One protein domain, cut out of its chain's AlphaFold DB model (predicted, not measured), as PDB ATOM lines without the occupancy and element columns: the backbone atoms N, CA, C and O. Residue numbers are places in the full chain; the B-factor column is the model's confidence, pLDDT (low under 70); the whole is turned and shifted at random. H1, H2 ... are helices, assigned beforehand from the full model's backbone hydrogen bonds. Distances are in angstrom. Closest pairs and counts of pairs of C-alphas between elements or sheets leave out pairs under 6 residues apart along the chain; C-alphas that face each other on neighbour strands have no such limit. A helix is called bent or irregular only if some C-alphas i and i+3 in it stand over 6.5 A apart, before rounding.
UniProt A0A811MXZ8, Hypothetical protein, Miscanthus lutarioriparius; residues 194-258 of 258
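Overview. This is residues 194 to 258 of the 258 residues of the protein "Hypothetical protein" of Miscanthus lutarioriparius (UniProt A0A811MXZ8). One long helix, H3, makes the longest axis, and H2 folds back against its first part as a helical hairpin. Around the other end of H3 the short helices H1 and H4 gather, with H5 next to H4 and away from H3. The printed part has 65 residues with five named helices, in the order H1, H2, H3, H4, H5, and no named strand; the class is all helix. The whole is only just compact, close to loose, with a radius of gyration of the C-alphas of 12.6 A, and its elongated outline spans 35 by 22 by 20 A.

Arrangement. Start with H1, residues 197 to 200, and look across to H3, residues 221 to 240: they touch, with residues 235 to 239 of H3 alone, and the closest C-alphas, of Ser 199 and Arg 239, are 5.8 A apart. H2, residues 205 to 214, is apart from H1. H2 and H3 form a helical hairpin and touch along residues 224 to 232 of H3 alone; their closest C-alphas, of Val 209 and Cys 224, are 5.9 A apart. Their lines stand at a steep tilt of 37 degrees, only just past shallow, and they run opposite ways. Go on to H4, residues 242 to 246: it only just touches H1, with 3 pairs of C-alphas within 8 A, the closest being those of Ser 199 and Asp 245 at 6.5 A. H4 is close to H3 but not clearly touching, with the C-alphas of Val 238 and Phe 244 closest at 6.2 A. H5, residues 250 to 256, touches no helix but is near H4, where the C-alphas of Phe 244 and Leu 253 are closest at 7.3 A; it is apart from H3. In H2, H3 and H5 every O i to N i+4 pair is within hydrogen-bond range, in H4 0 of 1 is, beside 1 of 2 O i to N i+3 pairs, and H1 is too short for an O i to N i+4 pair.

Along the chain. Find C-alpha 197 at (74.828, -6.904, 56.129), where H1 begins; it runs 5.5 A to residue 200. H2 covers 14.7 A from residue 205 to 214. Find C-alpha 221 at (81.994, -35.129, 62.928); from there H3 runs 29.4 A to residue 240. H4, 8.0 A long from residue 242 to 246, is irregular, but only just: C-alphas 243 and 246 are 6.9 A apart. H5 runs 10.0 A from residue 250 to C-alpha 256 at (63.200, -12.915, 62.550).

Size, cuts and confidence. The two C-alphas farthest apart, those of Asp 217 and Asn 242, are 36.6 A apart. The printed part has no cut and ends at residue 258, the chain's last. The links from H1 to H2, H3 to H4 and H4 to H5 are tight, and the one from H2 to H3 is short. Read the B-factor column for the model's confidence: the mean pLDDT of the printed part is 86.4, and no printed residue is under 70.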
ATOM      1  N   LEU A 194      78.850 -14.595  59.936       82.00
ATOM      2  CA  LEU A 194      77.387 -14.529  60.126       82.00
ATOM      3  C   LEU A 194      76.832 -13.097  60.078       82.00
ATOM      4  O   LEU A 194      75.752 -12.825  60.595       82.00
ATOM      5  N   ASP A 195      77.576 -12.166  59.488       84.31
ATOM      6  CA  ASP A 195      77.168 -10.772  59.354       84.31
ATOM      7  C   ASP A 195      76.019 -10.631  58.340       84.31
ATOM      8  O   ASP A 195      76.256 -10.861  57.153       84.31
ATOM      9  N   PRO A 196      74.805 -10.218  58.754       84.56
ATOM     10  CA  PRO A 196      73.651 -10.133  57.852       84.56
ATOM     11  C   PRO A 196      73.766  -9.024  56.801       84.56
ATOM     12  O   PRO A 196      73.034  -9.014  55.810       84.56
ATOM     13  N   ARG A 197      74.684  -8.070  57.003       83.31
ATOM     14  CA  ARG A 197      74.828  -6.904  56.129       83.31
ATOM     15  C   ARG A 197      75.173  -7.311  54.700       83.31
ATOM     16  O   ARG A 197      75.920  -8.257  54.457       83.31
ATOM     17  N   ASP A 198      74.645  -6.525  53.763       83.75
ATOM     18  CA  ASP A 198      74.852  -6.712  52.327       83.75
ATOM     19  C   ASP A 198      74.468  -8.138  51.867       83.75
ATOM     20  O   ASP A 198      75.180  -8.758  51.080       83.75
ATOM     21  N   SER A 199      73.337  -8.662  52.367       84.81
ATOM     22  CA  SER A 199      72.814  -9.999  52.036       84.81
ATOM     23  C   SER A 199      73.804 -11.121  52.386       84.81
ATOM     24  O   SER A 199      74.107 -12.022  51.593       84.81
ATOM     25  N   PHE A 200      74.356 -11.048  53.603       87.81
ATOM     26  CA  PHE A 200      75.319 -12.025  54.108       87.81
ATOM     27  C   PHE A 200      76.554 -12.168  53.202       87.81
ATOM     28  O   PHE A 200      77.019 -13.275  52.921       87.81
ATOM     29  N   ALA A 201      77.091 -11.050  52.703       85.69
ATOM     30  CA  ALA A 201      78.205 -11.049  51.746       85.69
ATOM     31  C   ALA A 201      79.461 -11.773  52.266       85.69
ATOM     32  O   ALA A 201      80.210 -12.355  51.484       85.69
ATOM     33  N   ASN A 202      79.674 -11.762  53.585       86.12
ATOM     34  CA  ASN A 202      80.831 -12.381  54.233       86.12
ATOM     35  C   ASN A 202      80.603 -13.848  54.633       86.12
ATOM     36  O   ASN A 202      81.463 -14.418  55.301       86.12
ATOM     37  N   PHE A 203      79.463 -14.449  54.278       89.06
ATOM     38  CA  PHE A 203      79.087 -15.782  54.744       89.06
ATOM     39  C   PHE A 203      79.952 -16.886  54.152       89.06
ATOM     40  O   PHE A 203      80.039 -17.066  52.938       89.06
ATOM     41  N   GLU A 204      80.554 -17.669  55.045       90.00
ATOM     42  CA  GLU A 204      81.448 -18.764  54.701       90.00
ATOM     43  C   GLU A 204      81.121 -19.995  55.551       90.00
ATOM     44  O   GLU A 204      81.496 -20.083  56.721       90.00
ATOM     45  N   VAL A 205      80.485 -20.989  54.927       90.12
ATOM     46  CA  VAL A 205      80.101 -22.259  55.571       90.12
ATOM     47  C   VAL A 205      81.281 -22.901  56.303       90.12
ATOM     48  O   VAL A 205      81.150 -23.330  57.446       90.12
ATOM     49  N   GLN A 206      82.463 -22.919  55.681       89.44
ATOM     50  CA  GLN A 206      83.641 -23.571  56.258       89.44
ATOM     51  C   GLN A 206      84.085 -22.936  57.577       89.44
ATOM     52  O   GLN A 206      84.478 -23.656  58.491       89.44
ATOM     53  N   LYS A 207      83.969 -21.611  57.722       89.31
ATOM     54  CA  LYS A 207      84.323 -20.921  58.971       89.31
ATOM     55  C   LYS A 207      83.339 -21.245  60.097       89.31
ATOM     56  O   LYS A 207      83.757 -21.396  61.240       89.31
ATOM     57  N   LEU A 208      82.055 -21.418  59.794       88.50
ATOM     58  CA  LEU A 208      81.052 -21.821  60.789       88.50
ATOM     59  C   LEU A 208      81.161 -23.296  61.174       88.50
ATOM     60  O   LEU A 208      80.978 -23.652  62.333       88.50
ATOM     61  N   VAL A 209      81.559 -24.151  60.237       90.12
ATOM     62  CA  VAL A 209      81.890 -25.545  60.548       90.12
ATOM     63  C   VAL A 209      83.179 -25.628  61.375       90.12
ATOM     64  O   VAL A 209      83.260 -26.424  62.308       90.12
ATOM     65  N   GLU A 210      84.186 -24.791  61.096       88.44
ATOM     66  CA  GLU A 210      85.368 -24.657  61.962       88.44
ATOM     67  C   GLU A 210      84.984 -24.247  63.387       88.44
ATOM     68  O   GLU A 210      85.589 -24.747  64.330       88.44
ATOM     69  N   LEU A 211      83.974 -23.386  63.549       85.62
ATOM     70  CA  LEU A 211      83.460 -23.006  64.860       85.62
ATOM     71  C   LEU A 211      82.868 -24.205  65.605       85.62
ATOM     72  O   LEU A 211      83.244 -24.434  66.751       85.62
ATOM     73  N   ALA A 212      82.018 -25.008  64.959       86.44
ATOM     74  CA  ALA A 212      81.468 -26.221  65.572       86.44
ATOM     75  C   ALA A 212      82.572 -27.196  66.019       86.44
ATOM     76  O   ALA A 212      82.508 -27.757  67.110       86.44
ATOM     77  N   LYS A 213      83.662 -27.304  65.246       85.50
ATOM     78  CA  LYS A 213      84.831 -28.130  65.598       85.50
ATOM     79  C   LYS A 213      85.605 -27.635  66.825       85.50
ATOM     80  O   LYS A 213      86.340 -28.420  67.424       85.50
ATOM     81  N   ILE A 214      85.472 -26.361  67.215       82.12
ATOM     82  CA  ILE A 214      86.037 -25.858  68.482       82.12
ATOM     83  C   ILE A 214      85.305 -26.501  69.672       82.12
ATOM     84  O   ILE A 214      85.939 -26.804  70.683       82.12
ATOM     85  N   TYR A 215      84.010 -26.786  69.519       80.56
ATOM     86  CA  TYR A 215      83.130 -27.404  70.514       80.56
ATOM     87  C   TYR A 215      82.997 -28.918  70.283       80.56
ATOM     88  O   TYR A 215      81.903 -29.461  70.175       80.56
ATOM     89  N   LYS A 216      84.134 -29.619  70.208       81.94
ATOM     90  CA  LYS A 216      84.204 -31.072  69.937       81.94
ATOM     91  C   LYS A 216      83.434 -31.966  70.925       81.94
ATOM     92  O   LYS A 216      83.213 -33.134  70.630       81.94
ATOM     93  N   ASP A 217      83.122 -31.444  72.111       80.75
ATOM     94  CA  ASP A 217      82.356 -32.161  73.134       80.75
ATOM     95  C   ASP A 217      80.837 -32.021  72.892       80.75
ATOM     96  O   ASP A 217      80.073 -32.877  73.331       80.75
ATOM     97  N   ASP A 218      80.415 -30.992  72.144       84.62
ATOM     98  CA  ASP A 218      79.015 -30.700  71.802       84.62
ATOM     99  C   ASP A 218      78.644 -31.138  70.371       84.62
ATOM    100  O   ASP A 218      77.484 -31.443  70.102       84.62
ATOM    101  N   PHE A 219      79.616 -31.181  69.450       86.06
ATOM    102  CA  PHE A 219      79.419 -31.550  68.045       86.06
ATOM    103  C   PHE A 219      80.333 -32.706  67.645       86.06
ATOM    104  O   PHE A 219      81.559 -32.603  67.735       86.06
ATOM    105  N   CYS A 220      79.751 -33.784  67.118       90.31
ATOM    106  CA  CYS A 220      80.532 -34.836  66.474       90.31
ATOM    107  C   CYS A 220      80.817 -34.510  64.995       90.31
ATOM    108  O   CYS A 220      80.265 -33.571  64.413       90.31
ATOM    109  N   ASP A 221      81.671 -35.310  64.350       89.00
ATOM    110  CA  ASP A 221      81.994 -35.129  62.928       89.00
ATOM    111  C   ASP A 221      80.748 -35.207  62.031       89.00
ATOM    112  O   ASP A 221      80.644 -34.479  61.043       89.00
ATOM    113  N   TYR A 222      79.780 -36.055  62.393       88.75
ATOM    114  CA  TYR A 222      78.509 -36.150  61.678       88.75
ATOM    115  C   TYR A 222      77.687 -34.859  61.804       88.75
ATOM    116  O   TYR A 222      77.174 -34.370  60.796       88.75
ATOM    117  N   ASP A 223      77.627 -34.258  62.995       87.31
ATOM    118  CA  ASP A 223      76.932 -32.983  63.204       87.31
ATOM    119  C   ASP A 223      77.593 -31.860  62.406       87.31
ATOM    120  O   ASP A 223      76.901 -31.041  61.813       87.31
ATOM    121  N   CYS A 224      78.926 -31.859  62.304       89.00
ATOM    122  CA  CYS A 224      79.654 -30.894  61.479       89.00
ATOM    123  C   CYS A 224      79.319 -31.027  59.982       89.00
ATOM    124  O   CYS A 224      79.221 -30.017  59.282       89.00
ATOM    125  N   ILE A 225      79.145 -32.256  59.480       89.62
ATOM    126  CA  ILE A 225      78.743 -32.511  58.086       89.62
ATOM    127  C   ILE A 225      77.304 -32.051  57.857       89.62
ATOM    128  O   ILE A 225      77.025 -31.377  56.865       89.62
ATOM    129  N   LYS A 226      76.398 -32.390  58.777       91.75
ATOM    130  CA  LYS A 226      74.997 -31.977  58.701       91.75
ATOM    131  C   LYS A 226      74.867 -30.454  58.753       91.75
ATOM    132  O   LYS A 226      74.230 -29.875  57.880       91.75
ATOM    133  N   LEU A 227      75.559 -29.811  59.694       90.50
ATOM    134  CA  LEU A 227      75.616 -28.358  59.832       90.50
ATOM    135  C   LEU A 227      76.078 -27.686  58.536       90.50
ATOM    136  O   LEU A 227      75.517 -26.671  58.146       90.50
ATOM    137  N   ALA A 228      77.068 -28.248  57.836       92.62
ATOM    138  CA  ALA A 228      77.511 -27.701  56.555       92.62
ATOM    139  C   ALA A 228      76.388 -27.685  55.501       92.62
ATOM    140  O   ALA A 228      76.283 -26.727  54.736       92.62
ATOM    141  N   GLY A 229      75.555 -28.731  55.466       92.12
ATOM    142  CA  GLY A 229      74.377 -28.804  54.601       92.12
ATOM    143  C   GLY A 229      73.286 -27.820  55.022       92.12
ATOM    144  O   GLY A 229      72.804 -27.054  54.192       92.12
ATOM    145  N   ASP A 230      72.962 -27.783  56.314       91.94
ATOM    146  CA  ASP A 230      71.936 -26.892  56.866       91.94
ATOM    147  C   ASP A 230      72.304 -25.413  56.640       91.94
ATOM    148  O   ASP A 230      71.455 -24.608  56.269       91.94
ATOM    149  N   LEU A 231      73.587 -25.054  56.758       93.12
ATOM    150  CA  LEU A 231      74.082 -23.701  56.488       93.12
ATOM    151  C   LEU A 231      73.960 -23.290  55.013       93.12
ATOM    152  O   LEU A 231      73.794 -22.102  54.736       93.12
ATOM    153  N   LEU A 232      74.060 -24.236  54.072       93.50
ATOM    154  CA  LEU A 232      73.862 -23.964  52.643       93.50
ATOM    155  C   LEU A 232      72.395 -23.694  52.315       93.50
ATOM    156  O   LEU A 232      72.107 -22.834  51.488       93.50
ATOM    157  N   ILE A 233      71.483 -24.411  52.967       92.94
ATOM    158  CA  ILE A 233      70.043 -24.185  52.819       92.94
ATOM    159  C   ILE A 233      69.678 -22.842  53.453       92.94
ATOM    160  O   ILE A 233      69.094 -21.991  52.793       92.94
ATOM    161  N   PHE A 234      70.131 -22.610  54.687       91.19
ATOM    162  CA  PHE A 234      69.905 -21.368  55.422       91.19
ATOM    163  C   PHE A 234      70.295 -20.125  54.614       91.19
ATOM    164  O   PHE A 234      69.517 -19.180  54.511       91.19
ATOM    165  N   ILE A 235      71.497 -20.110  54.028       91.81
ATOM    166  CA  ILE A 235      71.964 -18.932  53.289       91.81
ATOM    167  C   ILE A 235      71.178 -18.705  51.994       91.81
ATOM    168  O   ILE A 235      71.010 -17.556  51.596       91.81
ATOM    169  N   ASP A 236      70.706 -19.767  51.339       91.62
ATOM    170  CA  ASP A 236      69.864 -19.648  50.146       91.62
ATOM    171  C   ASP A 236      68.488 -19.078  50.511       91.62
ATOM    172  O   ASP A 236      68.036 -18.114  49.898       91.62
ATOM    173  N   GLU A 237      67.863 -19.592  51.570       89.75
ATOM    174  CA  GLU A 237      66.570 -19.103  52.059       89.75
ATOM    175  C   GLU A 237      66.643 -17.628  52.467       89.75
ATOM    176  O   GLU A 237      65.862 -16.803  51.996       89.75
ATOM    177  N   VAL A 238      67.633 -17.271  53.286       88.81
ATOM    178  CA  VAL A 238      67.761 -15.916  53.830       88.81
ATOM    179  C   VAL A 238      68.154 -14.889  52.766       88.81
ATOM    180  O   VAL A 238      67.760 -13.730  52.865       88.81
ATOM    181  N   ARG A 239      68.898 -15.280  51.723       90.06
ATOM    182  CA  ARG A 239      69.219 -14.377  50.601       90.06
ATOM    183  C   ARG A 239      68.058 -14.180  49.628       90.06
ATOM    184  O   ARG A 239      68.034 -13.164  48.940       90.06
ATOM    185  N   ASN A 240      67.140 -15.141  49.545       89.25
ATOM    186  CA  ASN A 240      65.973 -15.076  48.663       89.25
ATOM    187  C   ASN A 240      64.734 -14.469  49.344       89.25
ATOM    188  O   ASN A 240      63.746 -14.180  48.665       89.25
ATOM    189  N   ASP A 241      64.769 -14.261  50.662       88.12
ATOM    190  CA  ASP A 241      63.678 -13.664  51.426       88.12
ATOM    191  C   ASP A 241      63.952 -12.189  51.770       88.12
ATOM    192  O   ASP A 241      64.765 -11.846  52.634       88.12
ATOM    193  N   ASN A 242      63.180 -11.304  51.132       86.19
ATOM    194  CA  ASN A 242      63.238  -9.852  51.326       86.19
ATOM    195  C   ASN A 242      62.967  -9.420  52.780       86.19
ATOM    196  O   ASN A 242      63.284  -8.292  53.165       86.19
ATOM    197  N   ASN A 243      62.370 -10.282  53.616       85.44
ATOM    198  CA  ASN A 243      62.203 -10.000  55.037       85.44
ATOM    199  C   ASN A 243      63.561  -9.809  55.729       85.44
ATOM    200  O   ASN A 243      63.657  -9.015  56.662       85.44
ATOM    201  N   PHE A 244      64.634 -10.450  55.260       84.38
ATOM    202  CA  PHE A 244      65.965 -10.342  55.862       84.38
ATOM    203  C   PHE A 244      66.809  -9.175  55.327       84.38
ATOM    204  O   PHE A 244      67.820  -8.842  55.944       84.38
ATOM    205  N   ASP A 245      66.361  -8.456  54.292       81.62
ATOM    206  CA  ASP A 245      67.090  -7.314  53.704       81.62
ATOM    207  C   ASP A 245      67.367  -6.178  54.700       81.62
ATOM    208  O   ASP A 245      68.315  -5.403  54.555       81.62
ATOM    209  N   THR A 246      66.523  -6.058  55.728       82.62
ATOM    210  CA  THR A 246      66.652  -5.032  56.770       82.62
ATOM    211  C   THR A 246      67.497  -5.476  57.967       82.62
ATOM    212  O   THR A 246      67.693  -4.683  58.886       82.62
ATOM    213  N   CYS A 247      68.013  -6.711  57.990       83.38
ATOM    214  CA  CYS A 247      68.863  -7.188  59.081       83.38
ATOM    215  C   CYS A 247      70.247  -6.529  59.026       83.38
ATOM    216  O   CYS A 247      71.010  -6.713  58.080       83.38
ATOM    217  N   THR A 248      70.594  -5.769  60.067       82.69
ATOM    218  CA  THR A 248      71.897  -5.088  60.166       82.69
ATOM    219  C   THR A 248      72.842  -5.687  61.201       82.69
ATOM    220  O   THR A 248      74.031  -5.355  61.196       82.69
ATOM    221  N   ASP A 249      72.331  -6.559  62.067       82.88
ATOM    222  CA  ASP A 249      73.075  -7.257  63.108       82.88
ATOM    223  C   ASP A 249      72.435  -8.615  63.448       82.88
ATOM    224  O   ASP A 249      71.317  -8.927  63.028       82.88
ATOM    225  N   LEU A 250      73.175  -9.435  64.202       80.12
ATOM    226  CA  LEU A 250      72.734 -10.766  64.625       80.12
ATOM    227  C   LEU A 250      71.498 -10.737  65.539       80.12
ATOM    228  O   LEU A 250      70.785 -11.734  65.598       80.12
ATOM    229  N   GLY A 251      71.227  -9.625  66.230       80.75
ATOM    230  CA  GLY A 251      70.041  -9.479  67.072       80.75
ATOM    231  C   GLY A 251      68.771  -9.430  66.228       80.75
ATOM    232  O   GLY A 251      67.863 -10.230  66.440       80.75
ATOM    233  N   ASN A 252      68.743  -8.576  65.199       83.44
ATOM    234  CA  ASN A 252      67.611  -8.521  64.265       83.44
ATOM    235  C   ASN A 252      67.433  -9.817  63.472       83.44
ATOM    236  O   ASN A 252      66.315 -10.166  63.108       83.44
ATOM    237  N   LEU A 253      68.533 -10.506  63.156       83.12
ATOM    238  CA  LEU A 253      68.461 -11.827  62.542       83.12
ATOM    239  C   LEU A 253      67.759 -12.819  63.476       83.12
ATOM    240  O   LEU A 253      66.813 -13.475  63.055       83.12
ATOM    241  N   ALA A 254      68.182 -12.891  64.742       83.31
ATOM    242  CA  ALA A 254      67.600 -13.802  65.722       83.31
ATOM    243  C   ALA A 254      66.100 -13.549  65.939       83.31
ATOM    244  O   ALA A 254      65.333 -14.502  65.974       83.31
ATOM    245  N   GLU A 255      65.667 -12.285  66.010       84.25
ATOM    246  CA  GLU A 255      64.243 -11.930  66.140       84.25
ATOM    247  C   GLU A 255      63.382 -12.407  64.964       84.25
ATOM    248  O   GLU A 255      62.211 -12.706  65.161       84.25
ATOM    249  N   LYS A 256      63.937 -12.475  63.747       82.75
ATOM    250  CA  LYS A 256      63.200 -12.915  62.550       82.75
ATOM    251  C   LYS A 256      63.236 -14.421  62.317       82.75
ATOM    252  O   LYS A 256      62.471 -14.919  61.499       82.75
ATOM    253  N   MET A 257      64.144 -15.126  62.986       77.88
ATOM    254  CA  MET A 257      64.268 -16.582  62.905       77.88
ATOM    255  C   MET A 257      63.382 -17.324  63.923       77.88
ATOM    256  O   MET A 257      63.346 -18.554  63.892       77.88
ATOM    257  N   VAL A 258      62.699 -16.599  64.820       70.25
ATOM    258  CA  VAL A 258      61.784 -17.118  65.857       70.25
ATOM    259  C   VAL A 258      60.342 -16.787  65.493       70.25
ATOM    260  O   VAL A 258      59.483 -17.676  65.683       70.25
TER     261      VAL A 258